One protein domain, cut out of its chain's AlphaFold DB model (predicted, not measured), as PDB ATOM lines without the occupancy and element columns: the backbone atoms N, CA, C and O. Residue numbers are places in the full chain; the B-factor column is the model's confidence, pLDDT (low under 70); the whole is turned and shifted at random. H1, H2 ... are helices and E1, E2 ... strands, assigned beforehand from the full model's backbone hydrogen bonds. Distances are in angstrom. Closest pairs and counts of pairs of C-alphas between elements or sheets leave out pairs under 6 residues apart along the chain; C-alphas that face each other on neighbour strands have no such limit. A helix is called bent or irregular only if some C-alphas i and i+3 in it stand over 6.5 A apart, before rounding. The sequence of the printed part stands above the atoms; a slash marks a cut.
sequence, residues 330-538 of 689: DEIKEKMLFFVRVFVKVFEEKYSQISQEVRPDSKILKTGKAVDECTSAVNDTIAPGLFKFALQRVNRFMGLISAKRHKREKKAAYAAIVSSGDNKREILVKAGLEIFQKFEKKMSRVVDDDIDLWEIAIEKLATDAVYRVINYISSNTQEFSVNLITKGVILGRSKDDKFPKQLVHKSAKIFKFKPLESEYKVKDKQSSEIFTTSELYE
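What this domain is: This is residues 330 to 538 of the 689 residues of an uncharacterized protein of Wolbachia endosymbiont of Diaphorina citri (UniProt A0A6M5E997). Helices cross in a cluster round H6, with H1 and H7 packed on it, H4 packed on both H1 and H7, and a small sheet of E1, E2 and E3 over the part of H6 from 454 to 464. From this cluster a long helical hairpin, H2 and H3, reaches out as an arm, and a separate loose excursion holds H8; residues 380 to 387 and 506 to 512 stand free. The 209 printed residues are mostly helix, in the order H1 H2 H3 H4 H5 E1 H6 H7 H8 E2 E3 H9, with the antiparallel sheet running E1 E2 E3. The whole is only just loose, close to compact, with a radius of gyration of the C-alphas of 20.2 A, and flat, spanning 69 by 43 by 23 A.

Where its parts are: Look first for the sheet: E1 is residues 446 to 448, E2 521 to 524 and E3 530 to 532. H6, residues 454 to 473, runs 28.4 A. Find C-alpha 330 at (-42.202, -10.152, -35.362), where H1 begins; it runs 41.8 A to residue 358. H2 is residues 367 to 381, 22.2 A; H3, residues 386 to 418, runs 47.9 A from C-alpha 386 at (-51.498, -45.524, 23.210). H4, residues 421 to 438, 26.8 A, is irregular: C-alphas 422 and 425 are 7.6 A apart. The shorter helices are H5, 440 to 443; H7, 482 to 491; H8, 501 to 507; and H9, 533 to 538, ending at C-alpha 538 (-51.968, -31.694, -21.067).

How they stand to each other: In the sheet, N 447 and O 523 are 2.8 A apart, as are N 522 and O 531 across the hairpin of E2 and E3. H6 on one face makes two layers, a helix layer and a sheet layer, at a height over the sheet of 11.6 A; H9 only grazes the sheet. H6 is the hub and touches H1 at a steep tilt of 41 degrees, the same way, closest at the C-alphas of Phe 343 and Ala 462, 4.9 A. It touches H7, about perpendicular at 82 degrees, closest at the C-alphas of Val 469 and Gly 488, 4.0 A. H4 touches H1 at the C-alphas of Val 340 and Gly 432, their closest, 4.9 A. H2 and H3, a helical hairpin, touch at a shallow tilt of 15 degrees, opposite ways, closest at the C-alphas of Val 371 and Gly 399, 6.7 A. H5 is close to H6 but not clearly touching, at 7.1 A between the C-alphas of Met 443 and Ile 458; H8 touches no helix. Every O i to N i+4 pair is within hydrogen-bond range in H1, H3, H6, H7 and H9, but 9 of 11 in H2, 12 of 14 in H4 and 1 of 3 in H8, which has 1 of 4 O i to N i+3 pairs within range; H5 is too short for an O i to N i+4 pair.

The domain as a whole: The C-alphas of Asp 330 and Gly 385, the two farthest apart, are 69.4 A apart. The printed part has no cut, and the link from H8 to E2, 13 residues, is long. The mean pLDDT of the printed part is 74.7; look for values under 70 at residues 360 to 405 and 496 to 518.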
ATOM      1  N   ASP A 330     -43.068 -10.783 -36.358       79.75
ATOM      2  CA  ASP A 330     -42.202 -10.152 -35.362       79.75
ATOM      3  C   ASP A 330     -42.706 -10.348 -33.925       79.75
ATOM      4  O   ASP A 330     -41.907 -10.681 -33.051       79.75
ATOM      5  N   GLU A 331     -44.017 -10.232 -33.672       84.81
ATOM      6  CA  GLU A 331     -44.595 -10.480 -32.341       84.81
ATOM      7  C   GLU A 331     -44.429 -11.954 -31.929       84.81
ATOM      8  O   GLU A 331     -44.090 -12.251 -30.783       84.81
ATOM      9  N   ILE A 332     -44.605 -12.901 -32.861       87.06
ATOM     10  CA  ILE A 332     -44.376 -14.334 -32.593       87.06
ATOM     11  C   ILE A 332     -42.910 -14.577 -32.230       87.06
ATOM     12  O   ILE A 332     -42.611 -15.275 -31.256       87.06
ATOM     13  N   LYS A 333     -41.988 -13.969 -32.981       86.69
ATOM     14  CA  LYS A 333     -40.549 -14.064 -32.731       86.69
ATOM     15  C   LYS A 333     -40.163 -13.462 -31.382       86.69
ATOM     16  O   LYS A 333     -39.352 -14.051 -30.668       86.69
ATOM     17  N   GLU A 334     -40.753 -12.331 -31.010       88.00
ATOM     18  CA  GLU A 334     -40.542 -11.703 -29.706       88.00
ATOM     19  C   GLU A 334     -41.025 -12.606 -28.563       88.00
ATOM     20  O   GLU A 334     -40.260 -12.887 -27.635       88.00
ATOM     21  N   LYS A 335     -42.246 -13.147 -28.674       92.31
ATOM     22  CA  LYS A 335     -42.817 -14.104 -27.712       92.31
ATOM     23  C   LYS A 335     -41.956 -15.346 -27.552       92.31
ATOM     24  O   LYS A 335     -41.695 -15.775 -26.427       92.31
ATOM     25  N   MET A 336     -41.477 -15.896 -28.664       92.38
ATOM     26  CA  MET A 336     -40.593 -17.055 -28.679       92.38
ATOM     27  C   MET A 336     -39.270 -16.762 -27.969       92.38
ATOM     28  O   MET A 336     -38.864 -17.508 -27.078       92.38
ATOM     29  N   LEU A 337     -38.604 -15.660 -28.325       89.56
ATOM     30  CA  LEU A 337     -37.348 -15.255 -27.692       89.56
ATOM     31  C   LEU A 337     -37.529 -15.029 -26.190       89.56
ATOM     32  O   LEU A 337     -36.698 -15.460 -25.390       89.56
ATOM     33  N   PHE A 338     -38.626 -14.383 -25.798       87.88
ATOM     34  CA  PHE A 338     -38.962 -14.170 -24.398       87.88
ATOM     35  C   PHE A 338     -39.186 -15.502 -23.663       87.88
ATOM     36  O   PHE A 338     -38.556 -15.731 -22.627       87.88
ATOM     37  N   PHE A 339     -39.978 -16.422 -24.230       94.69
ATOM     38  CA  PHE A 339     -40.200 -17.763 -23.676       94.69
ATOM     39  C   PHE A 339     -38.883 -18.506 -23.443       94.69
ATOM     40  O   PHE A 339     -38.639 -18.991 -22.340       94.69
ATOM     41  N   VAL A 340     -38.004 -18.558 -24.450       94.38
ATOM     42  CA  VAL A 340     -36.722 -19.277 -24.373       94.38
ATOM     43  C   VAL A 340     -35.823 -18.693 -23.286       94.38
ATOM     44  O   VAL A 340     -35.248 -19.440 -22.492       94.38
ATOM     45  N   ARG A 341     -35.718 -17.361 -23.206       88.75
ATOM     46  CA  ARG A 341     -34.901 -16.696 -22.179       88.75
ATOM     47  C   ARG A 341     -35.420 -16.988 -20.773       88.75
ATOM     48  O   ARG A 341     -34.622 -17.326 -19.897       88.75
ATOM     49  N   VAL A 342     -36.734 -16.895 -20.556       87.31
ATOM     50  CA  VAL A 342     -37.346 -17.226 -19.260       87.31
ATOM     51  C   VAL A 342     -37.150 -18.705 -18.936       87.31
ATOM     52  O   VAL A 342     -36.719 -19.028 -17.833       87.31
ATOM     53  N   PHE A 343     -37.397 -19.597 -19.894       94.69
ATOM     54  CA  PHE A 343     -37.240 -21.040 -19.728       94.69
ATOM     55  C   PHE A 343     -35.821 -21.403 -19.271       94.69
ATOM     56  O   PHE A 343     -35.656 -22.076 -18.252       94.69
ATOM     57  N   VAL A 344     -34.792 -20.898 -19.962       93.19
ATOM     58  CA  VAL A 344     -33.381 -21.128 -19.607       93.19
ATOM     59  C   VAL A 344     -33.075 -20.583 -18.210       93.19
ATOM     60  O   VAL A 344     -32.525 -21.304 -17.380       93.19
ATOM     61  N   LYS A 345     -33.472 -19.336 -17.923       88.12
ATOM     62  CA  LYS A 345     -33.227 -18.687 -16.627       88.12
ATOM     63  C   LYS A 345     -33.866 -19.460 -15.470       88.12
ATOM     64  O   LYS A 345     -33.182 -19.810 -14.510       88.12
ATOM     65  N   VAL A 346     -35.161 -19.761 -15.567       86.94
ATOM     66  CA  VAL A 346     -35.906 -20.481 -14.521       86.94
ATOM     67  C   VAL A 346     -35.342 -21.891 -14.341       86.94
ATOM     68  O   VAL A 346     -35.232 -22.371 -13.209       86.94
ATOM     69  N   PHE A 347     -34.923 -22.550 -15.426       92.56
ATOM     70  CA  PHE A 347     -34.261 -23.848 -15.343       92.56
ATOM     71  C   PHE A 347     -32.934 -23.766 -14.582       92.56
ATOM     72  O   PHE A 347     -32.707 -24.569 -13.678       92.56
ATOM     73  N   GLU A 348     -32.068 -22.799 -14.895       89.00
ATOM     74  CA  GLU A 348     -30.787 -22.603 -14.202       89.00
ATOM     75  C   GLU A 348     -30.973 -22.269 -12.713       89.00
ATOM     76  O   GLU A 348     -30.251 -22.800 -11.863       89.00
ATOM     77  N   GLU A 349     -31.970 -21.449 -12.372       84.12
ATOM     78  CA  GLU A 349     -32.332 -21.145 -10.984       84.12
ATOM     79  C   GLU A 349     -32.798 -22.402 -10.239       84.12
ATOM     80  O   GLU A 349     -32.338 -22.685  -9.127       84.12
ATOM     81  N   LYS A 350     -33.673 -23.205 -10.859       85.94
ATOM     82  CA  LYS A 350     -34.153 -24.462 -10.269       85.94
ATOM     83  C   LYS A 350     -33.054 -25.498 -10.146       85.94
ATOM     84  O   LYS A 350     -32.945 -26.149  -9.108       85.94
ATOM     85  N   TYR A 351     -32.206 -25.617 -11.154       87.12
ATOM     86  CA  TYR A 351     -31.030 -26.467 -11.102       87.12
ATOM     87  C   TYR A 351     -30.079 -26.037  -9.979       87.12
ATOM     88  O   TYR A 351     -29.610 -26.881  -9.215       87.12
ATOM     89  N   SER A 352     -29.861 -24.731  -9.807       82.75
ATOM     90  CA  SER A 352     -29.046 -24.189  -8.717       82.75
ATOM     91  C   SER A 352     -29.633 -24.543  -7.349       82.75
ATOM     92  O   SER A 352     -28.898 -25.035  -6.492       82.75
ATOM     93  N   GLN A 353     -30.952 -24.404  -7.167       81.00
ATOM     94  CA  GLN A 353     -31.661 -24.835  -5.951       81.00
ATOM     95  C   GLN A 353     -31.458 -26.335  -5.679       81.00
ATOM     96  O   GLN A 353     -31.038 -26.716  -4.587       81.00
ATOM     97  N   ILE A 354     -31.663 -27.190  -6.688       82.62
ATOM     98  CA  ILE A 354     -31.445 -28.643  -6.580       82.62
ATOM     99  C   ILE A 354     -29.982 -28.949  -6.218       82.62
ATOM    100  O   ILE A 354     -29.717 -29.788  -5.358       82.62
ATOM    101  N   SER A 355     -29.019 -28.259  -6.835       83.25
ATOM    102  CA  SER A 355     -27.592 -28.473  -6.571       83.25
ATOM    103  C   SER A 355     -27.211 -28.140  -5.127       83.25
ATOM    104  O   SER A 355     -26.420 -28.859  -4.517       83.25
ATOM    105  N   GLN A 356     -27.805 -27.087  -4.556       80.31
ATOM    106  CA  GLN A 356     -27.610 -26.707  -3.159       80.31
ATOM    107  C   GLN A 356     -28.244 -27.739  -2.219       80.31
ATOM    108  O   GLN A 356     -27.619 -28.125  -1.233       80.31
ATOM    109  N   GLU A 357     -29.436 -28.246  -2.550       78.25
ATOM    110  CA  GLU A 357     -30.135 -29.277  -1.772       78.25
ATOM    111  C   GLU A 357     -29.379 -30.616  -1.734       78.25
ATOM    112  O   GLU A 357     -29.422 -31.318  -0.724       78.25
ATOM    113  N   VAL A 358     -28.654 -30.978  -2.797       82.19
ATOM    114  CA  VAL A 358     -27.960 -32.277  -2.906       82.19
ATOM    115  C   VAL A 358     -26.597 -32.306  -2.188       82.19
ATOM    116  O   VAL A 358     -26.080 -33.399  -1.930       82.19
ATOM    117  N   ARG A 359     -26.013 -31.155  -1.811       79.69
ATOM    118  CA  ARG A 359     -24.697 -31.100  -1.137       79.69
ATOM    119  C   ARG A 359     -24.683 -31.882   0.194       79.69
ATOM    120  O   ARG A 359     -25.677 -31.849   0.916       79.69
ATOM    121  N   PRO A 360     -23.573 -32.565   0.552       63.75
ATOM    122  CA  PRO A 360     -23.496 -33.416   1.748       63.75
ATOM    123  C   PRO A 360     -23.864 -32.699   3.053       63.75
ATOM    124  O   PRO A 360     -24.565 -33.280   3.880       63.75
ATOM    125  N   ASP A 361     -23.464 -31.430   3.176       63.38
ATOM    126  CA  ASP A 361     -23.642 -30.604   4.379       63.38
ATOM    127  C   ASP A 361     -24.848 -29.658   4.297       63.38
ATOM    128  O   ASP A 361     -25.040 -28.799   5.165       63.38
ATOM    129  N   SER A 362     -25.676 -29.772   3.250       59.81
ATOM    130  CA  SER A 362     -26.878 -28.953   3.152       59.81
ATOM    131  C   SER A 362     -27.835 -29.351   4.279       59.81
ATOM    132  O   SER A 362     -28.330 -30.480   4.373       59.81
ATOM    133  N   LYS A 363     -28.107 -28.412   5.193       54.38
ATOM    134  CA  LYS A 363     -29.272 -28.524   6.074       54.38
ATOM    135  C   LYS A 363     -30.473 -28.515   5.140       54.38
ATOM    136  O   LYS A 363     -30.822 -27.445   4.652       54.38
ATOM    137  N   ILE A 364     -31.047 -29.689   4.853       53.91
ATOM    138  CA  ILE A 364     -32.295 -29.828   4.088       53.91
ATOM    139  C   ILE A 364     -33.229 -28.736   4.599       53.91
ATOM    140  O   ILE A 364     -33.585 -28.738   5.783       53.91
ATOM    141  N   LEU A 365     -33.522 -27.755   3.741       47.47
ATOM    142  CA  LEU A 365     -34.352 -26.614   4.094       47.47
ATOM    143  C   LEU A 365     -35.652 -27.204   4.641       47.47
ATOM    144  O   LEU A 365     -36.283 -28.034   3.991       47.47
ATOM    145  N   LYS A 366     -35.910 -26.917   5.917       46.16
ATOM    146  CA  LYS A 366     -36.702 -27.718   6.855       46.16
ATOM    147  C   LYS A 366     -38.114 -28.055   6.342       46.16
ATOM    148  O   LYS A 366     -39.089 -27.494   6.828       46.16
ATOM    149  N   THR A 367     -38.271 -29.066   5.495       43.88
ATOM    150  CA  THR A 367     -39.553 -29.781   5.337       43.88
ATOM    151  C   THR A 367     -39.926 -30.529   6.620       43.88
ATOM    152  O   THR A 367     -41.095 -30.822   6.852       43.88
ATOM    153  N   GLY A 368     -38.958 -30.718   7.527       40.56
ATOM    154  CA  GLY A 368     -39.202 -31.091   8.919       40.56
ATOM    155  C   GLY A 368     -40.040 -30.073   9.702       40.56
ATOM    156  O   GLY A 368     -40.775 -30.494  10.577       40.56
ATOM    157  N   LYS A 369     -40.037 -28.774   9.355       42.78
ATOM    158  CA  LYS A 369     -40.800 -27.760  10.109       42.78
ATOM    159  C   LYS A 369     -42.314 -27.945   9.953       42.78
ATOM    160  O   LYS A 369     -43.027 -27.872  10.939       42.78
ATOM    161  N   ALA A 370     -42.780 -28.300   8.753       42.19
ATOM    162  CA  ALA A 370     -44.190 -28.610   8.502       42.19
ATOM    163  C   ALA A 370     -44.625 -29.937   9.156       42.19
ATOM    164  O   ALA A 370     -45.763 -30.076   9.598       42.19
ATOM    165  N   VAL A 371     -43.716 -30.917   9.252       43.62
ATOM    166  CA  VAL A 371     -43.975 -32.174   9.972       43.62
ATOM    167  C   VAL A 371     -44.000 -31.925  11.481       43.62
ATOM    168  O   VAL A 371     -44.903 -32.421  12.145       43.62
ATOM    169  N   ASP A 372     -43.088 -31.118  12.019       42.97
ATOM    170  CA  ASP A 372     -43.062 -30.717  13.430       42.97
ATOM    171  C   ASP A 372     -44.302 -29.876  13.794       42.97
ATOM    172  O   ASP A 372     -44.912 -30.104  14.837       42.97
ATOM    173  N   GLU A 373     -44.758 -28.994  12.896       45.06
ATOM    174  CA  GLU A 373     -45.993 -28.210  13.039       45.06
ATOM    175  C   GLU A 373     -47.248 -29.103  13.016       45.06
ATOM    176  O   GLU A 373     -48.081 -29.001  13.918       45.06
ATOM    177  N   CYS A 374     -47.350 -30.067  12.091       42.66
ATOM    178  CA  CYS A 374     -48.418 -31.078  12.104       42.66
ATOM    179  C   CYS A 374     -48.374 -31.958  13.362       42.66
ATOM    180  O   CYS A 374     -49.415 -32.341  13.896       42.66
ATOM    181  N   THR A 375     -47.178 -32.276  13.861       45.56
ATOM    182  CA  THR A 375     -47.019 -33.071  15.085       45.56
ATOM    183  C   THR A 375     -47.452 -32.268  16.314       45.56
ATOM    184  O   THR A 375     -48.076 -32.834  17.207       45.56
ATOM    185  N   SER A 376     -47.201 -30.953  16.342       52.78
ATOM    186  CA  SER A 376     -47.668 -30.054  17.406       52.78
ATOM    187  C   SER A 376     -49.193 -29.876  17.402       52.78
ATOM    188  O   SER A 376     -49.825 -30.077  18.432       52.78
ATOM    189  N   ALA A 377     -49.815 -29.670  16.235       47.38
ATOM    190  CA  ALA A 377     -51.270 -29.520  16.124       47.38
ATOM    191  C   ALA A 377     -52.034 -30.808  16.499       47.38
ATOM    192  O   ALA A 377     -53.077 -30.771  17.154       47.38
ATOM    193  N   VAL A 378     -51.493 -31.978  16.143       49.22
ATOM    194  CA  VAL A 378     -52.051 -33.278  16.560       49.22
ATOM    195  C   VAL A 378     -51.855 -33.518  18.065       49.22
ATOM    196  O   VAL A 378     -52.664 -34.209  18.689       49.22
ATOM    197  N   ASN A 379     -50.821 -32.929  18.674       51.31
ATOM    198  CA  ASN A 379     -50.570 -33.055  20.108       51.31
ATOM    199  C   ASN A 379     -51.556 -32.276  20.975       51.31
ATOM    200  O   ASN A 379     -51.856 -32.768  22.066       51.31
ATOM    201  N   ASP A 380     -52.084 -31.165  20.471       52.50
ATOM    202  CA  ASP A 380     -53.018 -30.301  21.199       52.50
ATOM    203  C   ASP A 380     -54.476 -30.784  21.113       52.50
ATOM    204  O   ASP A 380     -55.301 -30.423  21.947       52.50
ATOM    205  N   THR A 381     -54.803 -31.647  20.141       46.34
ATOM    206  CA  THR A 381     -56.202 -32.017  19.837       46.34
ATOM    207  C   THR A 381     -56.607 -33.417  20.334       46.34
ATOM    208  O   THR A 381     -57.790 -33.741  20.369       46.34
ATOM    209  N   ILE A 382     -55.654 -34.280  20.716       48.47
ATOM    210  CA  ILE A 382     -55.929 -35.683  21.089       48.47
ATOM    211  C   ILE A 382     -55.444 -35.979  22.514       48.47
ATOM    212  O   ILE A 382     -54.261 -35.788  22.839       48.47
ATOM    213  N   ALA A 383     -56.359 -36.504  23.339       53.44
ATOM    214  CA  ALA A 383     -56.105 -36.922  24.716       53.44
ATOM    215  C   ALA A 383     -54.939 -37.934  24.818       53.44
ATOM    216  O   ALA A 383     -54.694 -38.703  23.880       53.44
ATOM    217  N   PRO A 384     -54.182 -37.953  25.931       46.31
ATOM    218  CA  PRO A 384     -53.010 -38.817  26.070       46.31
ATOM    219  C   PRO A 384     -53.417 -40.301  26.055       46.31
ATOM    220  O   PRO A 384     -54.201 -40.736  26.892       46.31
ATOM    221  N   GLY A 385     -52.883 -41.096  25.120       57.12
ATOM    222  CA  GLY A 385     -53.162 -42.535  25.036       57.12
ATOM    223  C   GLY A 385     -52.275 -43.279  24.029       57.12
ATOM    224  O   GLY A 385     -51.598 -42.659  23.206       57.12
ATOM    225  N   LEU A 386     -52.295 -44.618  24.068       45.06
ATOM    226  CA  LEU A 386     -51.498 -45.524  23.210       45.06
ATOM    227  C   LEU A 386     -51.629 -45.226  21.701       45.06
ATOM    228  O   LEU A 386     -50.663 -45.358  20.947       45.06
ATOM    229  N   PHE A 387     -52.796 -44.745  21.271       47.94
ATOM    230  CA  PHE A 387     -53.062 -44.348  19.887       47.94
ATOM    231  C   PHE A 387     -52.242 -43.119  19.438       47.94
ATOM    232  O   PHE A 387     -51.800 -43.057  18.290       47.94
ATOM    233  N   LYS A 388     -51.963 -42.171  20.347       51.69
ATOM    234  CA  LYS A 388     -51.150 -40.966  20.087       51.69
ATOM    235  C   LYS A 388     -49.693 -41.333  19.803       51.69
ATOM    236  O   LYS A 388     -49.094 -40.823  18.858       51.69
ATOM    237  N   PHE A 389     -49.152 -42.279  20.570       52.75
ATOM    238  CA  PHE A 389     -47.796 -42.798  20.383       52.75
ATOM    239  C   PHE A 389     -47.637 -43.554  19.057       52.75
ATOM    240  O   PHE A 389     -46.636 -43.376  18.359       52.75
ATOM    241  N   ALA A 390     -48.634 -44.359  18.674       45.16
ATOM    242  CA  ALA A 390     -48.634 -45.062  17.394       45.16
ATOM    243  C   ALA A 390     -48.688 -44.085  16.203       45.16
ATOM    244  O   ALA A 390     -47.891 -44.203  15.271       45.16
ATOM    245  N   LEU A 391     -49.554 -43.067  16.263       48.97
ATOM    246  CA  LEU A 391     -49.717 -42.074  15.196       48.97
ATOM    247  C   LEU A 391     -48.480 -41.170  15.031       48.97
ATOM    248  O   LEU A 391     -48.038 -40.930  13.908       48.97
ATOM    249  N   GLN A 392     -47.860 -40.732  16.133       53.19
ATOM    250  CA  GLN A 392     -46.599 -39.979  16.097       53.19
ATOM    251  C   GLN A 392     -45.461 -40.784  15.457       53.19
ATOM    252  O   GLN A 392     -44.662 -40.241  14.690       53.19
ATOM    253  N   ARG A 393     -45.389 -42.090  15.741       50.72
ATOM    254  CA  ARG A 393     -44.363 -42.974  15.178       50.72
ATOM    255  C   ARG A 393     -44.562 -43.183  13.677       50.72
ATOM    256  O   ARG A 393     -43.581 -43.128  12.936       50.72
ATOM    257  N   VAL A 394     -45.808 -43.337  13.223       48.00
ATOM    258  CA  VAL A 394     -46.156 -43.425  11.795       48.00
ATOM    259  C   VAL A 394     -45.857 -42.106  11.075       48.00
ATOM    260  O   VAL A 394     -45.183 -42.128  10.050       48.00
ATOM    261  N   ASN A 395     -46.237 -40.953  11.633       43.38
ATOM    262  CA  ASN A 395     -45.960 -39.643  11.027       43.38
ATOM    263  C   ASN A 395     -44.457 -39.352  10.915       43.38
ATOM    264  O   ASN A 395     -43.987 -38.920   9.861       43.38
ATOM    265  N   ARG A 396     -43.675 -39.658  11.959       47.34
ATOM    266  CA  ARG A 396     -42.211 -39.500  11.941       47.34
ATOM    267  C   ARG A 396     -41.554 -40.447  10.928       47.34
ATOM    268  O   ARG A 396     -40.633 -40.043  10.220       47.34
ATOM    269  N   PHE A 397     -42.047 -41.682  10.808       44.62
ATOM    270  CA  PHE A 397     -41.565 -42.649   9.818       44.62
ATOM    271  C   PHE A 397     -41.903 -42.220   8.381       44.62
ATOM    272  O   PHE A 397     -41.040 -42.262   7.506       44.62
ATOM    273  N   MET A 398     -43.116 -41.714   8.149       44.16
ATOM    274  CA  MET A 398     -43.552 -41.202   6.846       44.16
ATOM    275  C   MET A 398     -42.810 -39.921   6.443       44.16
ATOM    276  O   MET A 398     -42.412 -39.795   5.285       44.16
ATOM    277  N   GLY A 399     -42.535 -39.014   7.386       50.88
ATOM    278  CA  GLY A 399     -41.692 -37.835   7.155       50.88
ATOM    279  C   GLY A 399     -40.264 -38.207   6.744       50.88
ATOM    280  O   GLY A 399     -39.720 -37.637   5.800       50.88
ATOM    281  N   LEU A 400     -39.683 -39.234   7.377       57.34
ATOM    282  CA  LEU A 400     -38.366 -39.767   7.007       57.34
ATOM    283  C   LEU A 400     -38.366 -40.439   5.627       57.34
ATOM    284  O   LEU A 400     -37.408 -40.268   4.873       57.34
ATOM    285  N   ILE A 401     -39.417 -41.188   5.275       52.66
ATOM    286  CA  ILE A 401     -39.555 -41.802   3.945       52.66
ATOM    287  C   ILE A 401     -39.719 -40.725   2.870       52.66
ATOM    288  O   ILE A 401     -39.041 -40.792   1.846       52.66
ATOM    289  N   SER A 402     -40.558 -39.717   3.117       61.75
ATOM    290  CA  SER A 402     -40.791 -38.602   2.195       61.75
ATOM    291  C   SER A 402     -39.515 -37.789   1.963       61.75
ATOM    292  O   SER A 402     -39.103 -37.606   0.821       61.75
ATOM    293  N   ALA A 403     -38.800 -37.417   3.029       64.50
ATOM    294  CA  ALA A 403     -37.532 -36.697   2.921       64.50
ATOM    295  C   ALA A 403     -36.446 -37.520   2.204       64.50
ATOM    296  O   ALA A 403     -35.714 -36.991   1.365       64.50
ATOM    297  N   LYS A 404     -36.352 -38.831   2.479       68.44
ATOM    298  CA  LYS A 404     -35.434 -39.734   1.761       68.44
ATOM    299  C   LYS A 404     -35.794 -39.856   0.283       68.44
ATOM    300  O   LYS A 404     -34.890 -39.851  -0.549       68.44
ATOM    301  N   ARG A 405     -37.083 -39.969  -0.047       69.69
ATOM    302  CA  ARG A 405     -37.572 -40.023  -1.429       69.69
ATOM    303  C   ARG A 405     -37.278 -38.719  -2.161       69.69
ATOM    304  O   ARG A 405     -36.657 -38.773  -3.213       69.69
ATOM    305  N   HIS A 406     -37.608 -37.578  -1.566       72.69
ATOM    306  CA  HIS A 406     -37.313 -36.258  -2.113       72.69
ATOM    307  C   HIS A 406     -35.813 -36.077  -2.371       72.69
ATOM    308  O   HIS A 406     -35.410 -35.720  -3.471       72.69
ATOM    309  N   LYS A 407     -34.955 -36.435  -1.404       77.75
ATOM    310  CA  LYS A 407     -33.496 -36.385  -1.584       77.75
ATOM    311  C   LYS A 407     -33.015 -37.293  -2.722       77.75
ATOM    312  O   LYS A 407     -32.094 -36.918  -3.441       77.75
ATOM    313  N   ARG A 408     -33.613 -38.479  -2.897       78.88
ATOM    314  CA  ARG A 408     -33.303 -39.380  -4.023       78.88
ATOM    315  C   ARG A 408     -33.737 -38.785  -5.362       78.88
ATOM    316  O   ARG A 408     -32.920 -38.763  -6.271       78.88
ATOM    317  N   GLU A 409     -34.964 -38.279  -5.453       78.81
ATOM    318  CA  GLU A 409     -35.524 -37.629  -6.649       78.81
ATOM    319  C   GLU A 409     -34.655 -36.422  -7.065       78.81
ATOM    320  O   GLU A 409     -34.203 -36.335  -8.205       78.81
ATOM    321  N   LYS A 410     -34.279 -35.565  -6.110       82.25
ATOM    322  CA  LYS A 410     -33.372 -34.424  -6.330       82.25
ATOM    323  C   LYS A 410     -31.966 -34.844  -6.752       82.25
ATOM    324  O   LYS A 410     -31.379 -34.224  -7.635       82.25
ATOM    325  N   LYS A 411     -31.421 -35.906  -6.150       84.94
ATOM    326  CA  LYS A 411     -30.107 -36.449  -6.522       84.94
ATOM    327  C   LYS A 411     -30.120 -37.040  -7.933       84.94
ATOM    328  O   LYS A 411     -29.140 -36.862  -8.649       84.94
ATOM    329  N   ALA A 412     -31.205 -37.708  -8.326       83.38
ATOM    330  CA  ALA A 412     -31.385 -38.229  -9.679       83.38
ATOM    331  C   ALA A 412     -31.450 -37.089 -10.705       83.38
ATOM    332  O   ALA A 412     -30.672 -37.095 -11.657       83.38
ATOM    333  N   ALA A 413     -32.270 -36.063 -10.451       82.88
ATOM    334  CA  ALA A 413     -32.340 -34.881 -11.310       82.88
ATOM    335  C   ALA A 413     -30.988 -34.173 -11.440       82.88
ATOM    336  O   ALA A 413     -30.553 -33.844 -12.540       82.88
ATOM    337  N   TYR A 414     -30.289 -33.985 -10.319       86.44
ATOM    338  CA  TYR A 414     -28.954 -33.402 -10.326       86.44
ATOM    339  C   TYR A 414     -27.968 -34.233 -11.152       86.44
ATOM    340  O   TYR A 414     -27.249 -33.668 -11.969       86.44
ATOM    341  N   ALA A 415     -27.941 -35.557 -10.971       85.00
ATOM    342  CA  ALA A 415     -27.033 -36.441 -11.698       85.00
ATOM    343  C   ALA A 415     -27.271 -36.392 -13.215       85.00
ATOM    344  O   ALA A 415     -26.308 -36.234 -13.962       85.00
ATOM    345  N   ALA A 416     -28.535 -36.444 -13.646       83.06
ATOM    346  CA  ALA A 416     -28.903 -36.347 -15.057       83.06
ATOM    347  C   ALA A 416     -28.486 -35.001 -15.673       83.06
ATOM    348  O   ALA A 416     -27.961 -34.962 -16.777       83.06
ATOM    349  N   ILE A 417     -28.661 -33.887 -14.952       85.12
ATOM    350  CA  ILE A 417     -28.298 -32.556 -15.466       85.12
ATOM    351  C   ILE A 417     -26.784 -32.307 -15.380       85.12
ATOM    352  O   ILE A 417     -26.237 -31.516 -16.141       85.12
ATOM    353  N   VAL A 418     -26.062 -32.915 -14.438       86.25
ATOM    354  CA  VAL A 418     -24.598 -32.766 -14.347       86.25
ATOM    355  C   VAL A 418     -23.888 -33.449 -15.508       86.25
ATOM    356  O   VAL A 418     -22.896 -32.900 -15.984       86.25
ATOM    357  N   SER A 419     -24.388 -34.595 -15.975       80.19
ATOM    358  CA  SER A 419     -23.703 -35.402 -16.989       80.19
ATOM    359  C   SER A 419     -23.561 -34.714 -18.349       80.19
ATOM    360  O   SER A 419     -22.669 -35.081 -19.101       80.19
ATOM    361  N   SER A 420     -24.362 -33.691 -18.655       75.62
ATOM    362  CA  SER A 420     -24.330 -32.987 -19.947       75.62
ATOM    363  C   SER A 420     -23.245 -31.910 -20.089       75.62
ATOM    364  O   SER A 420     -23.231 -31.193 -21.090       75.62
ATOM    365  N   GLY A 421     -22.348 -31.763 -19.106       78.25
ATOM    366  CA  GLY A 421     -21.173 -30.887 -19.212       78.25
ATOM    367  C   GLY A 421     -21.508 -29.428 -19.553       78.25
ATOM    368  O   GLY A 421     -22.466 -28.863 -19.025       78.25
ATOM    369  N   ASP A 422     -20.721 -28.814 -20.437       77.38
ATOM    370  CA  ASP A 422     -20.839 -27.387 -20.777       77.38
ATOM    371  C   ASP A 422     -21.968 -27.080 -21.786       77.38
ATOM    372  O   ASP A 422     -22.400 -25.935 -21.910       77.38
ATOM    373  N   ASN A 423     -22.550 -28.101 -22.428       87.38
ATOM    374  CA  ASN A 423     -23.560 -27.932 -23.485       87.38
ATOM    375  C   ASN A 423     -24.988 -27.702 -22.952       87.38
ATOM    376  O   ASN A 423     -25.951 -27.646 -23.716       87.38
ATOM    377  N   LYS A 424     -25.165 -27.548 -21.632       90.94
ATOM    378  CA  LYS A 424     -26.487 -27.403 -20.988       90.94
ATOM    379  C   LYS A 424     -27.310 -26.259 -21.562       90.94
ATOM    380  O   LYS A 424     -28.490 -26.445 -21.836       90.94
ATOM    381  N   ARG A 425     -26.699 -25.085 -21.737       91.12
ATOM    382  CA  ARG A 425     -27.398 -23.899 -22.252       91.12
ATOM    383  C   ARG A 425     -27.858 -24.093 -23.685       91.12
ATOM    384  O   ARG A 425     -28.980 -23.728 -24.002       91.12
ATOM    385  N   GLU A 426     -27.022 -24.699 -24.521       91.94
ATOM    386  CA  GLU A 426     -27.381 -25.009 -25.903       91.94
ATOM    387  C   GLU A 426     -28.577 -25.968 -25.955       91.94
ATOM    388  O   GLU A 426     -29.553 -25.697 -26.651       91.94
ATOM    389  N   ILE A 427     -28.546 -27.035 -25.151       94.06
ATOM    390  CA  ILE A 427     -29.650 -27.996 -25.035       94.06
ATOM    391  C   ILE A 427     -30.935 -27.300 -24.556       94.06
ATOM    392  O   ILE A 427     -31.999 -27.523 -25.130       94.06
ATOM    393  N   LEU A 428     -30.850 -26.432 -23.541       94.94
ATOM    394  CA  LEU A 428     -32.000 -25.689 -23.015       94.94
ATOM    395  C   LEU A 428     -32.582 -24.702 -24.033       94.94
ATOM    396  O   LEU A 428     -33.802 -24.600 -24.136       94.94
ATOM    397  N   VAL A 429     -31.734 -23.996 -24.785       94.25
ATOM    398  CA  VAL A 429     -32.169 -23.063 -25.835       94.25
ATOM    399  C   VAL A 429     -32.868 -23.818 -26.962       94.25
ATOM    400  O   VAL A 429     -33.983 -23.450 -27.325       94.25
ATOM    401  N   LYS A 430     -32.264 -24.904 -27.468       93.88
ATOM    402  CA  LYS A 430     -32.867 -25.743 -28.517       93.88
ATOM    403  C   LYS A 430     -34.205 -26.330 -28.069       93.88
ATOM    404  O   LYS A 430     -35.184 -26.231 -28.797       93.88
ATOM    405  N   ALA A 431     -34.272 -26.855 -26.845       96.19
ATOM    406  CA  ALA A 431     -35.515 -27.388 -26.302       96.19
ATOM    407  C   ALA A 431     -36.584 -26.307 -26.100       96.19
ATOM    408  O   ALA A 431     -37.738 -26.528 -26.445       96.19
ATOM    409  N   GLY A 432     -36.220 -25.132 -25.575       96.00
ATOM    410  CA  GLY A 432     -37.153 -24.016 -25.407       96.00
ATOM    411  C   GLY A 432     -37.751 -23.551 -26.736       96.00
ATOM    412  O   GLY A 432     -38.953 -23.299 -26.811       96.00
ATOM    413  N   LEU A 433     -36.924 -23.488 -27.783       94.31
ATOM    414  CA  LEU A 433     -37.349 -23.153 -29.142       94.31
ATOM    415  C   LEU A 433     -38.304 -24.209 -29.706       94.31
ATOM    416  O   LEU A 433     -39.381 -23.856 -30.179       94.31
ATOM    417  N   GLU A 434     -37.953 -25.492 -29.590       94.81
ATOM    418  CA  GLU A 434     -38.817 -26.585 -30.042       94.81
ATOM    419  C   GLU A 434     -40.159 -26.571 -29.293       94.81
ATOM    420  O   GLU A 434     -41.212 -26.635 -29.920       94.81
ATOM    421  N   ILE A 435     -40.156 -26.402 -27.963       96.38
ATOM    422  CA  ILE A 435     -41.388 -26.298 -27.161       96.38
ATOM    423  C   ILE A 435     -42.269 -25.158 -27.671       96.38
ATOM    424  O   ILE A 435     -43.458 -25.376 -27.899       96.38
ATOM    425  N   PHE A 436     -41.713 -23.959 -27.863       94.94
ATOM    426  CA  PHE A 436     -42.504 -22.828 -28.339       94.94
ATOM    427  C   PHE A 436     -43.075 -23.101 -29.732       94.94
ATOM    428  O   PHE A 436     -44.273 -22.936 -29.932       94.94
ATOM    429  N   GLN A 437     -42.256 -23.590 -30.666       91.94
ATOM    430  CA  GLN A 437     -42.672 -23.880 -32.039       91.94
ATOM    431  C   GLN A 437     -43.794 -24.923 -32.090       91.94
ATOM    432  O   GLN A 437     -44.808 -24.723 -32.759       91.94
ATOM    433  N   LYS A 438     -43.679 -26.031 -31.341       94.06
ATOM    434  CA  LYS A 438     -44.736 -27.054 -31.345       94.06
ATOM    435  C   LYS A 438     -46.049 -26.523 -30.751       94.06
ATOM    436  O   LYS A 438     -47.102 -27.039 -31.116       94.06
ATOM    437  N   PHE A 439     -46.004 -25.499 -29.896       94.38
ATOM    438  CA  PHE A 439     -47.164 -24.865 -29.252       94.38
ATOM    439  C   PHE A 439     -47.501 -23.458 -29.787       94.38
ATOM    440  O   PHE A 439     -48.339 -22.764 -29.203       94.38
ATOM    441  N   GLU A 440     -46.897 -23.038 -30.901       90.94
ATOM    442  CA  GLU A 440     -46.846 -21.642 -31.357       90.94
ATOM    443  C   GLU A 440     -48.231 -20.997 -31.444       90.94
ATOM    444  O   GLU A 440     -48.466 -19.933 -30.872       90.94
ATOM    445  N   LYS A 441     -49.195 -21.673 -32.085       87.88
ATOM    446  CA  LYS A 441     -50.563 -21.155 -32.268       87.88
ATOM    447  C   LYS A 441     -51.239 -20.797 -30.944       87.88
ATOM    448  O   LYS A 441     -52.035 -19.863 -30.895       87.88
ATOM    449  N   LYS A 442     -50.956 -21.548 -29.877       89.31
ATOM    450  CA  LYS A 442     -51.527 -21.287 -28.554       89.31
ATOM    451  C   LYS A 442     -50.707 -20.265 -27.785       89.31
ATOM    452  O   LYS A 442     -51.281 -19.309 -27.279       89.31
ATOM    453  N   MET A 443     -49.384 -20.395 -27.764       92.88
ATOM    454  CA  MET A 443     -48.521 -19.445 -27.054       92.88
ATOM    455  C   MET A 443     -48.576 -18.027 -27.641       92.88
ATOM    456  O   MET A 443     -48.495 -17.046 -26.913       92.88
ATOM    457  N   SER A 444     -48.792 -17.891 -28.945       90.12
ATOM    458  CA  SER A 444     -48.962 -16.587 -29.597       90.12
ATOM    459  C   SER A 444     -50.224 -15.843 -29.147       90.12
ATOM    460  O   SER A 444     -50.239 -14.614 -29.180       90.12
ATOM    461  N   ARG A 445     -51.265 -16.548 -28.685       90.69
ATOM    462  CA  ARG A 445     -52.573 -15.960 -28.343       90.69
ATOM    463  C   ARG A 445     -52.798 -15.737 -26.853       90.69
ATOM    464  O   ARG A 445     -53.772 -15.080 -26.498       90.69
ATOM    465  N   VAL A 446     -51.951 -16.281 -25.984       91.38
ATOM    466  CA  VAL A 446     -52.162 -16.160 -24.538       91.38
ATOM    467  C   VAL A 446     -51.778 -14.781 -24.009       91.38
ATOM    468  O   VAL A 446     -50.794 -14.170 -24.432       91.38
ATOM    469  N   VAL A 447     -52.559 -14.327 -23.038       89.06
ATOM    470  CA  VAL A 447     -52.320 -13.157 -22.198       89.06
ATOM    471  C   VAL A 447     -52.583 -13.513 -20.741       89.06
ATOM    472  O   VAL A 447     -53.159 -14.558 -20.430       89.06
ATOM    473  N   ASP A 448     -52.087 -12.686 -19.833       90.56
ATOM    474  CA  ASP A 448     -52.367 -12.824 -18.411       90.56
ATOM    475  C   ASP A 448     -53.865 -12.647 -18.124       90.56
ATOM    476  O   ASP A 448     -54.523 -11.833 -18.770       90.56
ATOM    477  N   ASP A 449     -54.407 -13.418 -17.180       84.62
ATOM    478  CA  ASP A 449     -55.834 -13.390 -16.858       84.62
ATOM    479  C   ASP A 449     -56.273 -12.110 -16.136       84.62
ATOM    480  O   ASP A 449     -57.422 -11.698 -16.304       84.62
ATOM    481  N   ASP A 450     -55.365 -11.449 -15.415       70.69
ATOM    482  CA  ASP A 450     -55.677 -10.245 -14.644       70.69
ATOM    483  C   ASP A 450     -55.411  -8.963 -15.444       70.69
ATOM    484  O   ASP A 450     -56.226  -8.032 -15.453       70.69
ATOM    485  N   ILE A 451     -54.256  -8.896 -16.116       71.75
ATOM    486  CA  ILE A 451     -53.760  -7.644 -16.713       71.75
ATOM    487  C   ILE A 451     -53.576  -7.677 -18.235       71.75
ATOM    488  O   ILE A 451     -53.019  -6.732 -18.789       71.75
ATOM    489  N   ASP A 452     -54.047  -8.731 -18.912       77.06
ATOM    490  CA  ASP A 452     -54.015  -8.897 -20.376       77.06
ATOM    491  C   ASP A 452     -52.607  -8.683 -21.011       77.06
ATOM    492  O   ASP A 452     -52.485  -8.356 -22.192       77.06
ATOM    493  N   LEU A 453     -51.523  -8.910 -20.247       78.25
ATOM    494  CA  LEU A 453     -50.131  -8.834 -20.725       78.25
ATOM    495  C   LEU A 453     -49.614 -10.211 -21.153       78.25
ATOM    496  O   LEU A 453     -49.664 -11.172 -20.382       78.25
ATOM    497  N   TRP A 454     -49.079 -10.322 -22.369       90.62
ATOM    498  CA  TRP A 454     -48.603 -11.602 -22.899       90.62
ATOM    499  C   TRP A 454     -47.302 -12.058 -22.229       90.62
ATOM    500  O   TRP A 454     -47.103 -13.255 -22.048       90.62
ATOM    501  N   GLU A 455     -46.440 -11.134 -21.803       86.94
ATOM    502  CA  GLU A 455     -45.144 -11.433 -21.190       86.94
ATOM    503  C   GLU A 455     -45.329 -12.251 -19.912       86.94
ATOM    504  O   GLU A 455     -44.645 -13.249 -19.702       86.94
ATOM    505  N   ILE A 456     -46.310 -11.884 -19.083       79.44
ATOM    506  CA  ILE A 456     -46.595 -12.607 -17.838       79.44
ATOM    507  C   ILE A 456     -47.167 -13.994 -18.134       79.44
ATOM    508  O   ILE A 456     -46.768 -14.968 -17.497       79.44
ATOM    509  N   ALA A 457     -48.048 -14.123 -19.127       89.25
ATOM    510  CA  ALA A 457     -48.558 -15.432 -19.532       89.25
ATOM    511  C   ALA A 457     -47.453 -16.347 -20.075       89.25
ATOM    512  O   ALA A 457     -47.385 -17.520 -19.700       89.25
ATOM    513  N   ILE A 458     -46.554 -15.817 -20.907       92.94
ATOM    514  CA  ILE A 458     -45.400 -16.561 -21.415       92.94
ATOM    515  C   ILE A 458     -44.437 -16.929 -20.276       92.94
ATOM    516  O   ILE A 458     -43.926 -18.049 -20.254       92.94
ATOM    517  N   GLU A 459     -44.231 -16.050 -19.291       87.88
ATOM    518  CA  GLU A 459     -43.425 -16.346 -18.101       87.88
ATOM    519  C   GLU A 459     -44.038 -17.473 -17.256       87.88
ATOM    520  O   GLU A 459     -43.333 -18.413 -16.866       87.88
ATOM    521  N   LYS A 460     -45.356 -17.423 -17.019       90.94
ATOM    522  CA  LYS A 460     -46.131 -18.472 -16.336       90.94
ATOM    523  C   LYS A 460     -45.987 -19.819 -17.063       90.94
ATOM    524  O   LYS A 460     -45.698 -20.830 -16.418       90.94
ATOM    525  N   LEU A 461     -46.118 -19.832 -18.393       94.75
ATOM    526  CA  LEU A 461     -45.960 -21.030 -19.230       94.75
ATOM    527  C   LEU A 461     -44.540 -21.602 -19.190       94.75
ATOM    528  O   LEU A 461     -44.366 -22.789 -18.921       94.75
ATOM    529  N   ALA A 462     -43.519 -20.767 -19.402       94.69
ATOM    530  CA  ALA A 462     -42.118 -21.186 -19.346       94.69
ATOM    531  C   ALA A 462     -41.766 -21.766 -17.970       94.69
ATOM    532  O   ALA A 462     -41.094 -22.793 -17.865       94.69
ATOM    533  N   THR A 463     -42.278 -21.143 -16.908       89.81
ATOM    534  CA  THR A 463     -42.102 -21.617 -15.536       89.81
ATOM    535  C   THR A 463     -42.737 -22.994 -15.326       89.81
ATOM    536  O   THR A 463     -42.073 -23.885 -14.792       89.81
ATOM    537  N   ASP A 464     -43.989 -23.202 -15.753       94.00
ATOM    538  CA  ASP A 464     -44.658 -24.508 -15.647       94.00
ATOM    539  C   ASP A 464     -43.928 -25.592 -16.454       94.00
ATOM    540  O   ASP A 464     -43.686 -26.687 -15.940       94.00
ATOM    541  N   ALA A 465     -43.479 -25.267 -17.671       95.81
ATOM    542  CA  ALA A 465     -42.672 -26.165 -18.493       95.81
ATOM    543  C   ALA A 465     -41.403 -26.624 -17.757       95.81
ATOM    544  O   ALA A 465     -41.127 -27.822 -17.701       95.81
ATOM    545  N   VAL A 466     -40.662 -25.711 -17.114       94.69
ATOM    546  CA  VAL A 466     -39.480 -26.078 -16.313       94.69
ATOM    547  C   VAL A 466     -39.850 -27.012 -15.161       94.69
ATOM    548  O   VAL A 466     -39.158 -28.007 -14.940       94.69
ATOM    549  N   TYR A 467     -40.934 -26.742 -14.426       91.06
ATOM    550  CA  TYR A 467     -41.359 -27.626 -13.334       91.06
ATOM    551  C   TYR A 467     -41.692 -29.034 -13.833       91.06
ATOM    552  O   TYR A 467     -41.232 -30.011 -13.236       91.06
ATOM    553  N   ARG A 468     -42.425 -29.143 -14.945       93.56
ATOM    554  CA  ARG A 468     -42.745 -30.423 -15.596       93.56
ATOM    555  C   ARG A 468     -41.483 -31.194 -15.961       93.56
ATOM    556  O   ARG A 468     -41.343 -32.359 -15.586       93.56
ATOM    557  N   VAL A 469     -40.521 -30.512 -16.582       94.56
ATOM    558  CA  VAL A 469     -39.226 -31.087 -16.960       94.56
ATOM    559  C   VAL A 469     -38.468 -31.592 -15.737       94.56
ATOM    560  O   VAL A 469     -38.060 -32.750 -15.706       94.56
ATOM    561  N   ILE A 470     -38.312 -30.773 -14.696       90.69
ATOM    562  CA  ILE A 470     -37.597 -31.169 -13.475       90.69
ATOM    563  C   ILE A 470     -38.269 -32.373 -12.802       90.69
ATOM    564  O   ILE A 470     -37.580 -33.309 -12.386       90.69
ATOM    565  N   ASN A 471     -39.600 -32.390 -12.728       88.44
ATOM    566  CA  ASN A 471     -40.358 -33.503 -12.152       88.44
ATOM    567  C   ASN A 471     -40.177 -34.795 -12.961       88.44
ATOM    568  O   ASN A 471     -40.028 -35.880 -12.388       88.44
ATOM    569  N   TYR A 472     -40.155 -34.677 -14.289       92.69
ATOM    570  CA  TYR A 472     -39.925 -35.799 -15.187       92.69
ATOM    571  C   TYR A 472     -38.501 -36.345 -15.065       92.69
ATOM    572  O   TYR A 472     -38.332 -37.540 -14.829       92.69
ATOM    573  N   ILE A 473     -37.480 -35.486 -15.138       91.88
ATOM    574  CA  ILE A 473     -36.070 -35.885 -15.004       91.88
ATOM    575  C   ILE A 473     -35.820 -36.513 -13.626       91.88
ATOM    576  O   ILE A 473     -35.117 -37.510 -13.519       91.88
ATOM    577  N   SER A 474     -36.455 -36.014 -12.561       86.56
ATOM    578  CA  SER A 474     -36.334 -36.607 -11.215       86.56
ATOM    579  C   SER A 474     -36.798 -38.069 -11.140       86.56
ATOM    580  O   SER A 474     -36.421 -38.787 -10.212       86.56
ATOM    581  N   SER A 475     -37.627 -38.503 -12.093       84.12
ATOM    582  CA  SER A 475     -38.213 -39.845 -12.153       84.12
ATOM    583  C   SER A 475     -37.623 -40.719 -13.268       84.12
ATOM    584  O   SER A 475     -38.000 -41.883 -13.368       84.12
ATOM    585  N   ASN A 476     -36.710 -40.190 -14.094       86.00
ATOM    586  CA  ASN A 476     -36.158 -40.868 -15.269       86.00
ATOM    587  C   ASN A 476     -34.625 -40.778 -15.288       86.00
ATOM    588  O   ASN A 476     -34.046 -39.754 -14.949       86.00
ATOM    589  N   THR A 477     -33.951 -41.841 -15.723       78.31
ATOM    590  CA  THR A 477     -32.476 -41.935 -15.727       78.31
ATOM    591  C   THR A 477     -31.858 -41.701 -17.108       78.31
ATOM    592  O   THR A 477     -30.764 -42.186 -17.381       78.31
ATOM    593  N   GLN A 478     -32.576 -41.026 -18.002       85.94
ATOM    594  CA  GLN A 478     -32.111 -40.744 -19.360       85.94
ATOM    595  C   GLN A 478     -31.086 -39.602 -19.371       85.94
ATOM    596  O   GLN A 478     -31.050 -38.771 -18.462       85.94
ATOM    597  N   GLU A 479     -30.263 -39.565 -20.416       88.44
ATOM    598  CA  GLU A 479     -29.286 -38.501 -20.623       88.44
ATOM    599  C   GLU A 479     -29.972 -37.163 -20.925       88.44
ATOM    600  O   GLU A 479     -30.943 -37.086 -21.689       88.44
ATOM    601  N   PHE A 480     -29.446 -36.097 -20.323       92.50
ATOM    602  CA  PHE A 480     -29.948 -34.748 -20.526       92.50
ATOM    603  C   PHE A 480     -29.755 -34.299 -21.975       92.50
ATOM    604  O   PHE A 480     -28.641 -34.103 -22.448       92.50
ATOM    605  N   SER A 481     -30.877 -34.151 -22.669       94.81
ATOM    606  CA  SER A 481     -30.975 -33.904 -24.103       94.81
ATOM    607  C   SER A 481     -32.239 -33.101 -24.405       94.81
ATOM    608  O   SER A 481     -33.124 -32.976 -23.552       94.81
ATOM    609  N   VAL A 482     -32.350 -32.588 -25.633       94.94
ATOM    610  CA  VAL A 482     -33.555 -31.886 -26.102       94.94
ATOM    611  C   VAL A 482     -34.786 -32.791 -25.971       94.94
ATOM    612  O   VAL A 482     -35.770 -32.398 -25.347       94.94
ATOM    613  N   ASN A 483     -34.678 -34.047 -26.418       95.44
ATOM    614  CA  ASN A 483     -35.733 -35.054 -26.298       95.44
ATOM    615  C   ASN A 483     -36.152 -35.315 -24.846       95.44
ATOM    616  O   ASN A 483     -37.342 -35.445 -24.568       95.44
ATOM    617  N   LEU A 484     -35.206 -35.374 -23.899       94.75
ATOM    618  CA  LEU A 484     -35.550 -35.562 -22.486       94.75
ATOM    619  C   LEU A 484     -36.378 -34.387 -21.947       94.75
ATOM    620  O   LEU A 484     -37.331 -34.588 -21.191       94.75
ATOM    621  N   ILE A 485     -36.020 -33.162 -22.336       96.69
ATOM    622  CA  ILE A 485     -36.720 -31.947 -21.920       96.69
ATOM    623  C   ILE A 485     -38.119 -31.897 -22.540       96.69
ATOM    624  O   ILE A 485     -39.096 -31.712 -21.818       96.69
ATOM    625  N   THR A 486     -38.257 -32.110 -23.848       97.12
ATOM    626  CA  THR A 486     -39.567 -32.056 -24.513       97.12
ATOM    627  C   THR A 486     -40.492 -33.187 -24.052       97.12
ATOM    628  O   THR A 486     -41.666 -32.933 -23.768       97.12
ATOM    629  N   LYS A 487     -39.963 -34.402 -23.823       95.56
ATOM    630  CA  LYS A 487     -40.674 -35.477 -23.097       95.56
ATOM    631  C   LYS A 487     -41.127 -35.007 -21.720       95.56
ATOM    632  O   LYS A 487     -42.266 -35.247 -21.330       95.56
ATOM    633  N   GLY A 488     -40.256 -34.304 -21.000       95.19
ATOM    634  CA  GLY A 488     -40.548 -33.757 -19.682       95.19
ATOM    635  C   GLY A 488     -41.681 -32.738 -19.659       95.19
ATOM    636  O   GLY A 488     -42.472 -32.765 -18.726       95.19
ATOM    637  N   VAL A 489     -41.828 -31.896 -20.682       96.00
ATOM    638  CA  VAL A 489     -42.965 -30.962 -20.779       96.00
ATOM    639  C   VAL A 489     -44.291 -31.706 -20.959       96.00
ATOM    640  O   VAL A 489     -45.284 -31.353 -20.328       96.00
ATOM    641  N   ILE A 490     -44.313 -32.758 -21.780       94.88
ATOM    642  CA  ILE A 490     -45.550 -33.480 -22.119       94.88
ATOM    643  C   ILE A 490     -45.945 -34.527 -21.074       94.88
ATOM    644  O   ILE A 490     -47.122 -34.662 -20.741       94.88
ATOM    645  N   LEU A 491     -44.972 -35.285 -20.568       92.75
ATOM    646  CA  LEU A 491     -45.185 -36.421 -19.664       92.75
ATOM    647  C   LEU A 491     -44.920 -36.065 -18.198       92.75
ATOM    648  O   LEU A 491     -45.334 -36.789 -17.288       92.75
ATOM    649  N   GLY A 492     -44.195 -34.974 -17.950       91.12
ATOM    650  CA  GLY A 492     -43.973 -34.453 -16.612       91.12
ATOM    651  C   GLY A 492     -45.237 -33.823 -16.055       91.12
ATOM    652  O   GLY A 492     -46.014 -33.190 -16.764       91.12
ATOM    653  N   ARG A 493     -45.436 -33.987 -14.749       88.69
ATOM    654  CA  ARG A 493     -46.545 -33.349 -14.041       88.69
ATOM    655  C   ARG A 493     -46.192 -31.898 -13.753       88.69
ATOM    656  O   ARG A 493     -45.052 -31.624 -13.361       88.69
ATOM    657  N   SER A 494     -47.175 -31.002 -13.852       81.12
ATOM    658  CA  SER A 494     -47.091 -29.707 -13.161       81.12
ATOM    659  C   SER A 494     -46.896 -29.939 -11.649       81.12
ATOM    660  O   SER A 494     -46.963 -31.085 -11.196       81.12
ATOM    661  N   LYS A 495     -46.546 -28.893 -10.887       70.62
ATOM    662  CA  LYS A 495     -46.122 -28.925  -9.464       70.62
ATOM    663  C   LYS A 495     -46.661 -30.114  -8.646       70.62
ATOM    664  O   LYS A 495     -47.836 -30.449  -8.710       70.62
ATOM    665  N   ASP A 496     -45.777 -30.693  -7.824       53.28
ATOM    666  CA  ASP A 496     -45.982 -31.908  -7.020       53.28
ATOM    667  C   ASP A 496     -47.371 -31.995  -6.351       53.28
ATOM    668  O   ASP A 496     -47.580 -31.587  -5.210       53.28
ATOM    669  N   ASP A 497     -48.294 -32.687  -7.018       47.91
ATOM    670  CA  ASP A 497     -49.588 -33.120  -6.471       47.91
ATOM    671  C   ASP A 497     -49.428 -34.239  -5.408       47.91
ATOM    672  O   ASP A 497     -50.378 -34.907  -4.999       47.91
ATOM    673  N   LYS A 498     -48.182 -34.500  -4.980       47.59
ATOM    674  CA  LYS A 498     -47.776 -35.572  -4.063       47.59
ATOM    675  C   LYS A 498     -47.949 -35.220  -2.582       47.59
ATOM    676  O   LYS A 498     -47.620 -36.058  -1.740       47.59
ATOM    677  N   PHE A 499     -48.488 -34.052  -2.228       42.94
ATOM    678  CA  PHE A 499     -49.132 -33.939  -0.919       42.94
ATOM    679  C   PHE A 499     -50.456 -34.707  -0.996       42.94
ATOM    680  O   PHE A 499     -51.308 -34.351  -1.807       42.94
ATOM    681  N   PRO A 500     -50.645 -35.789  -0.220       40.25
ATOM    682  CA  PRO A 500     -51.786 -36.673  -0.398       40.25
ATOM    683  C   PRO A 500     -53.093 -35.912  -0.151       40.25
ATOM    684  O   PRO A 500     -53.515 -35.733   0.994       40.25
ATOM    685  N   LYS A 501     -53.772 -35.531  -1.243       42.62
ATOM    686  CA  LYS A 501     -55.128 -34.953  -1.256       42.62
ATOM    687  C   LYS A 501     -56.109 -35.767  -0.394       42.62
ATOM    688  O   LYS A 501     -57.012 -35.199   0.209       42.62
ATOM    689  N   GLN A 502     -55.890 -37.081  -0.244       40.38
ATOM    690  CA  GLN A 502     -56.706 -37.968   0.598       40.38
ATOM    691  C   GLN A 502     -56.571 -37.739   2.115       40.38
ATOM    692  O   GLN A 502     -57.550 -37.923   2.837       40.38
ATOM    693  N   LEU A 503     -55.406 -37.316   2.617       40.75
ATOM    694  CA  LEU A 503     -55.212 -37.036   4.051       40.75
ATOM    695  C   LEU A 503     -55.709 -35.635   4.426       40.75
ATOM    696  O   LEU A 503     -56.200 -35.430   5.538       40.75
ATOM    697  N   VAL A 504     -55.671 -34.707   3.466       41.97
ATOM    698  CA  VAL A 504     -56.249 -33.368   3.598       41.97
ATOM    699  C   VAL A 504     -57.772 -33.418   3.459       41.97
ATOM    700  O   VAL A 504     -58.449 -32.741   4.205       41.97
ATOM    701  N   HIS A 505     -58.372 -34.286   2.639       38.62
ATOM    702  CA  HIS A 505     -59.838 -34.299   2.479       38.62
ATOM    703  C   HIS A 505     -60.639 -34.639   3.753       38.62
ATOM    704  O   HIS A 505     -61.746 -34.130   3.931       38.62
ATOM    705  N   LYS A 506     -60.104 -35.481   4.652       39.34
ATOM    706  CA  LYS A 506     -60.765 -35.800   5.936       39.34
ATOM    707  C   LYS A 506     -60.517 -34.752   7.024       39.34
ATOM    708  O   LYS A 506     -61.376 -34.573   7.880       39.34
ATOM    709  N   SER A 507     -59.387 -34.048   6.982       37.88
ATOM    710  CA  SER A 507     -59.012 -33.023   7.970       37.88
ATOM    711  C   SER A 507     -59.401 -31.595   7.541       37.88
ATOM    712  O   SER A 507     -59.745 -30.778   8.388       37.88
ATOM    713  N   ALA A 508     -59.490 -31.314   6.240       35.38
ATOM    714  CA  ALA A 508     -59.960 -30.051   5.660       35.38
ATOM    715  C   ALA A 508     -61.481 -29.860   5.766       35.38
ATOM    716  O   ALA A 508     -61.984 -28.743   5.677       35.38
ATOM    717  N   LYS A 509     -62.234 -30.942   6.010       38.31
ATOM    718  CA  LYS A 509     -63.646 -30.844   6.413       38.31
ATOM    719  C   LYS A 509     -63.808 -30.268   7.827       38.31
ATOM    720  O   LYS A 509     -64.872 -29.753   8.142       38.31
ATOM    721  N   ILE A 510     -62.765 -30.361   8.658       39.19
ATOM    722  CA  ILE A 510     -62.750 -29.903  10.056       39.19
ATOM    723  C   ILE A 510     -62.066 -28.533  10.167       39.19
ATOM    724  O   ILE A 510     -62.554 -27.651  10.866       39.19
ATOM    725  N   PHE A 511     -60.985 -28.314   9.420       31.64
ATOM    726  CA  PHE A 511     -60.297 -27.030   9.333       31.64
ATOM    727  C   PHE A 511     -60.459 -26.498   7.914       31.64
ATOM    728  O   PHE A 511     -59.936 -27.112   6.995       31.64
ATOM    729  N   LYS A 512     -61.177 -25.385   7.720       31.31
ATOM    730  CA  LYS A 512     -61.452 -24.742   6.415       31.31
ATOM    731  C   LYS A 512     -60.181 -24.221   5.699       31.31
ATOM    732  O   LYS A 512     -60.118 -23.056   5.321       31.31
ATOM    733  N   PHE A 513     -59.152 -25.042   5.519       29.41
ATOM    734  CA  PHE A 513     -57.995 -24.733   4.693       29.41
ATOM    735  C   PHE A 513     -58.342 -25.054   3.243       29.41
ATOM    736  O   PHE A 513     -58.516 -26.215   2.868       29.41
ATOM    737  N   LYS A 514     -58.459 -24.003   2.430       31.19
ATOM    738  CA  LYS A 514     -58.503 -24.127   0.974       31.19
ATOM    739  C   LYS A 514     -57.135 -24.669   0.513       31.19
ATOM    740  O   LYS A 514     -56.118 -24.174   1.005       31.19
ATOM    741  N   PRO A 515     -57.067 -25.689  -0.362       33.56
ATOM    742  CA  PRO A 515     -55.803 -26.137  -0.936       33.56
ATOM    743  C   PRO A 515     -55.097 -24.959  -1.613       33.56
ATOM    744  O   PRO A 515     -55.751 -24.149  -2.264       33.56
ATOM    745  N   LEU A 516     -53.779 -24.860  -1.443       34.12
ATOM    746  CA  LEU A 516     -52.945 -23.857  -2.100       34.12
ATOM    747  C   LEU A 516     -52.970 -24.146  -3.616       34.12
ATOM    748  O   LEU A 516     -52.238 -25.016  -4.087       34.12
ATOM    749  N   GLU A 517     -53.876 -23.508  -4.361       43.34
ATOM    750  CA  GLU A 517     -53.991 -23.658  -5.818       43.34
ATOM    751  C   GLU A 517     -52.690 -23.159  -6.459       43.34
ATOM    752  O   GLU A 517     -52.391 -21.969  -6.467       43.34
ATOM    753  N   SER A 518     -51.848 -24.090  -6.913       52.03
ATOM    754  CA  SER A 518     -50.492 -23.799  -7.389       52.03
ATOM    755  C   SER A 518     -50.370 -23.719  -8.911       52.03
ATOM    756  O   SER A 518     -49.249 -23.777  -9.422       52.03
ATOM    757  N   GLU A 519     -51.493 -23.647  -9.621       73.44
ATOM    758  CA  GLU A 519     -51.556 -23.598 -11.081       73.44
ATOM    759  C   GLU A 519     -51.746 -22.155 -11.542       73.44
ATOM    760  O   GLU A 519     -52.659 -21.460 -11.094       73.44
ATOM    761  N   TYR A 520     -50.862 -21.688 -12.424       84.50
ATOM    762  CA  TYR A 520     -50.997 -20.362 -13.007       84.50
ATOM    763  C   TYR A 520     -52.142 -20.356 -14.012       84.50
ATOM    764  O   TYR A 520     -52.273 -21.286 -14.810       84.50
ATOM    765  N   LYS A 521     -52.935 -19.289 -13.992       91.50
ATOM    766  CA  LYS A 521     -53.973 -19.035 -14.983       91.50
ATOM    767  C   LYS A 521     -53.447 -18.120 -16.081       91.50
ATOM    768  O   LYS A 521     -52.590 -17.269 -15.837       91.50
ATOM    769  N   VAL A 522     -53.925 -18.358 -17.290       91.88
ATOM    770  CA  VAL A 522     -53.712 -17.540 -18.483       91.88
ATOM    771  C   VAL A 522     -55.018 -17.488 -19.262       91.88
ATOM    772  O   VAL A 522     -55.880 -18.352 -19.105       91.88
ATOM    773  N   LYS A 523     -55.167 -16.492 -20.120       93.19
ATOM    774  CA  LYS A 523     -56.371 -16.244 -20.903       93.19
ATOM    775  C   LYS A 523     -56.031 -16.239 -22.389       93.19
ATOM    776  O   LYS A 523     -55.001 -15.701 -22.786       93.19
ATOM    777  N   ASP A 524     -56.866 -16.844 -23.226       91.06
ATOM    778  CA  ASP A 524     -56.755 -16.679 -24.679       91.06
ATOM    779  C   ASP A 524     -57.296 -15.295 -25.054       91.06
ATOM    780  O   ASP A 524     -58.431 -14.947 -24.731       91.06
ATOM    781  N   LYS A 525     -56.467 -14.482 -25.712       87.69
ATOM    782  CA  LYS A 525     -56.794 -13.092 -26.048       87.69
ATOM    783  C   LYS A 525     -58.023 -12.978 -26.952       87.69
ATOM    784  O   LYS A 525     -58.727 -11.977 -26.880       87.69
ATOM    785  N   GLN A 526     -58.274 -13.972 -27.805       85.56
ATOM    786  CA  GLN A 526     -59.354 -13.931 -28.786       85.56
ATOM    787  C   GLN A 526     -60.663 -14.460 -28.201       85.56
ATOM    788  O   GLN A 526     -61.695 -13.811 -28.343       85.56
ATOM    789  N   SER A 527     -60.639 -15.621 -27.540       86.75
ATOM    790  CA  SER A 527     -61.858 -16.207 -26.963       86.75
ATOM    791  C   SER A 527     -62.189 -15.685 -25.564       86.75
ATOM    792  O   SER A 527     -63.278 -15.946 -25.060       86.75
ATOM    793  N   SER A 528     -61.264 -14.965 -24.917       87.00
ATOM    794  CA  SER A 528     -61.325 -14.587 -23.495       87.00
ATOM    795  C   SER A 528     -61.453 -15.767 -22.529       87.00
ATOM    796  O   SER A 528     -61.754 -15.589 -21.349       87.00
ATOM    797  N   GLU A 529     -61.202 -16.981 -23.010       90.00
ATOM    798  CA  GLU A 529     -61.297 -18.187 -22.209       90.00
ATOM    799  C   GLU A 529     -60.082 -18.320 -21.291       90.00
ATOM    800  O   GLU A 529     -58.949 -18.088 -21.710       90.00
ATOM    801  N   ILE A 530     -60.319 -18.696 -20.035       90.31
ATOM    802  CA  ILE A 530     -59.267 -18.869 -19.030       90.31
ATOM    803  C   ILE A 530     -58.861 -20.343 -18.962       90.31
ATOM    804  O   ILE A 530     -59.696 -21.254 -18.984       90.31
ATOM    805  N   PHE A 531     -57.559 -20.561 -18.854       89.31
ATOM    806  CA  PHE A 531     -56.892 -21.851 -18.811       89.31
ATOM    807  C   PHE A 531     -55.895 -21.863 -17.671       89.31
ATOM    808  O   PHE A 531     -55.264 -20.850 -17.378       89.31
ATOM    809  N   THR A 532     -55.669 -23.026 -17.083       92.50
ATOM    810  CA  THR A 532     -54.429 -23.239 -16.337       92.50
ATOM    811  C   THR A 532     -53.288 -23.546 -17.312       92.50
ATOM    812  O   THR A 532     -53.494 -24.124 -18.384       92.50
ATOM    813  N   THR A 533     -52.053 -23.186 -16.956       92.00
ATOM    814  CA  THR A 533     -50.875 -23.535 -17.768       92.00
ATOM    815  C   THR A 533     -50.737 -25.046 -17.938       92.00
ATOM    816  O   THR A 533     -50.312 -25.511 -18.994       92.00
ATOM    817  N   SER A 534     -51.153 -25.822 -16.932       91.25
ATOM    818  CA  SER A 534     -51.109 -27.277 -16.977       91.25
ATOM    819  C   SER A 534     -52.039 -27.853 -18.041       91.25
ATOM    820  O   SER A 534     -51.630 -28.714 -18.821       91.25
ATOM    821  N   GLU A 535     -53.256 -27.322 -18.140       91.12
ATOM    822  CA  GLU A 535     -54.216 -27.711 -19.168       91.12
ATOM    823  C   GLU A 535     -53.717 -27.429 -20.584       91.12
ATOM    824  O   GLU A 535     -53.950 -28.246 -21.475       91.12
ATOM    825  N   LEU A 536     -52.994 -26.325 -20.796       91.56
ATOM    826  CA  LEU A 536     -52.435 -25.994 -22.110       91.56
ATOM    827  C   LEU A 536     -51.384 -27.002 -22.581       91.56
ATOM    828  O   LEU A 536     -51.286 -27.240 -23.781       91.56
ATOM    829  N   TYR A 537     -50.645 -27.638 -21.671       93.25
ATOM    830  CA  TYR A 537     -49.716 -28.717 -22.023       93.25
ATOM    831  C   TYR A 537     -50.392 -30.095 -22.087       93.25
ATOM    832  O   TYR A 537     -50.004 -30.937 -22.898       93.25
ATOM    833  N   GLU A 538     -51.401 -30.350 -21.249       90.12
ATOM    834  CA  GLU A 538     -51.968 -31.694 -21.067       90.12
ATOM    835  C   GLU A 538     -53.187 -32.007 -21.924       90.12
ATOM    836  O   GLU A 538     -53.375 -33.174 -22.290       90.12
TER     837      GLU A 538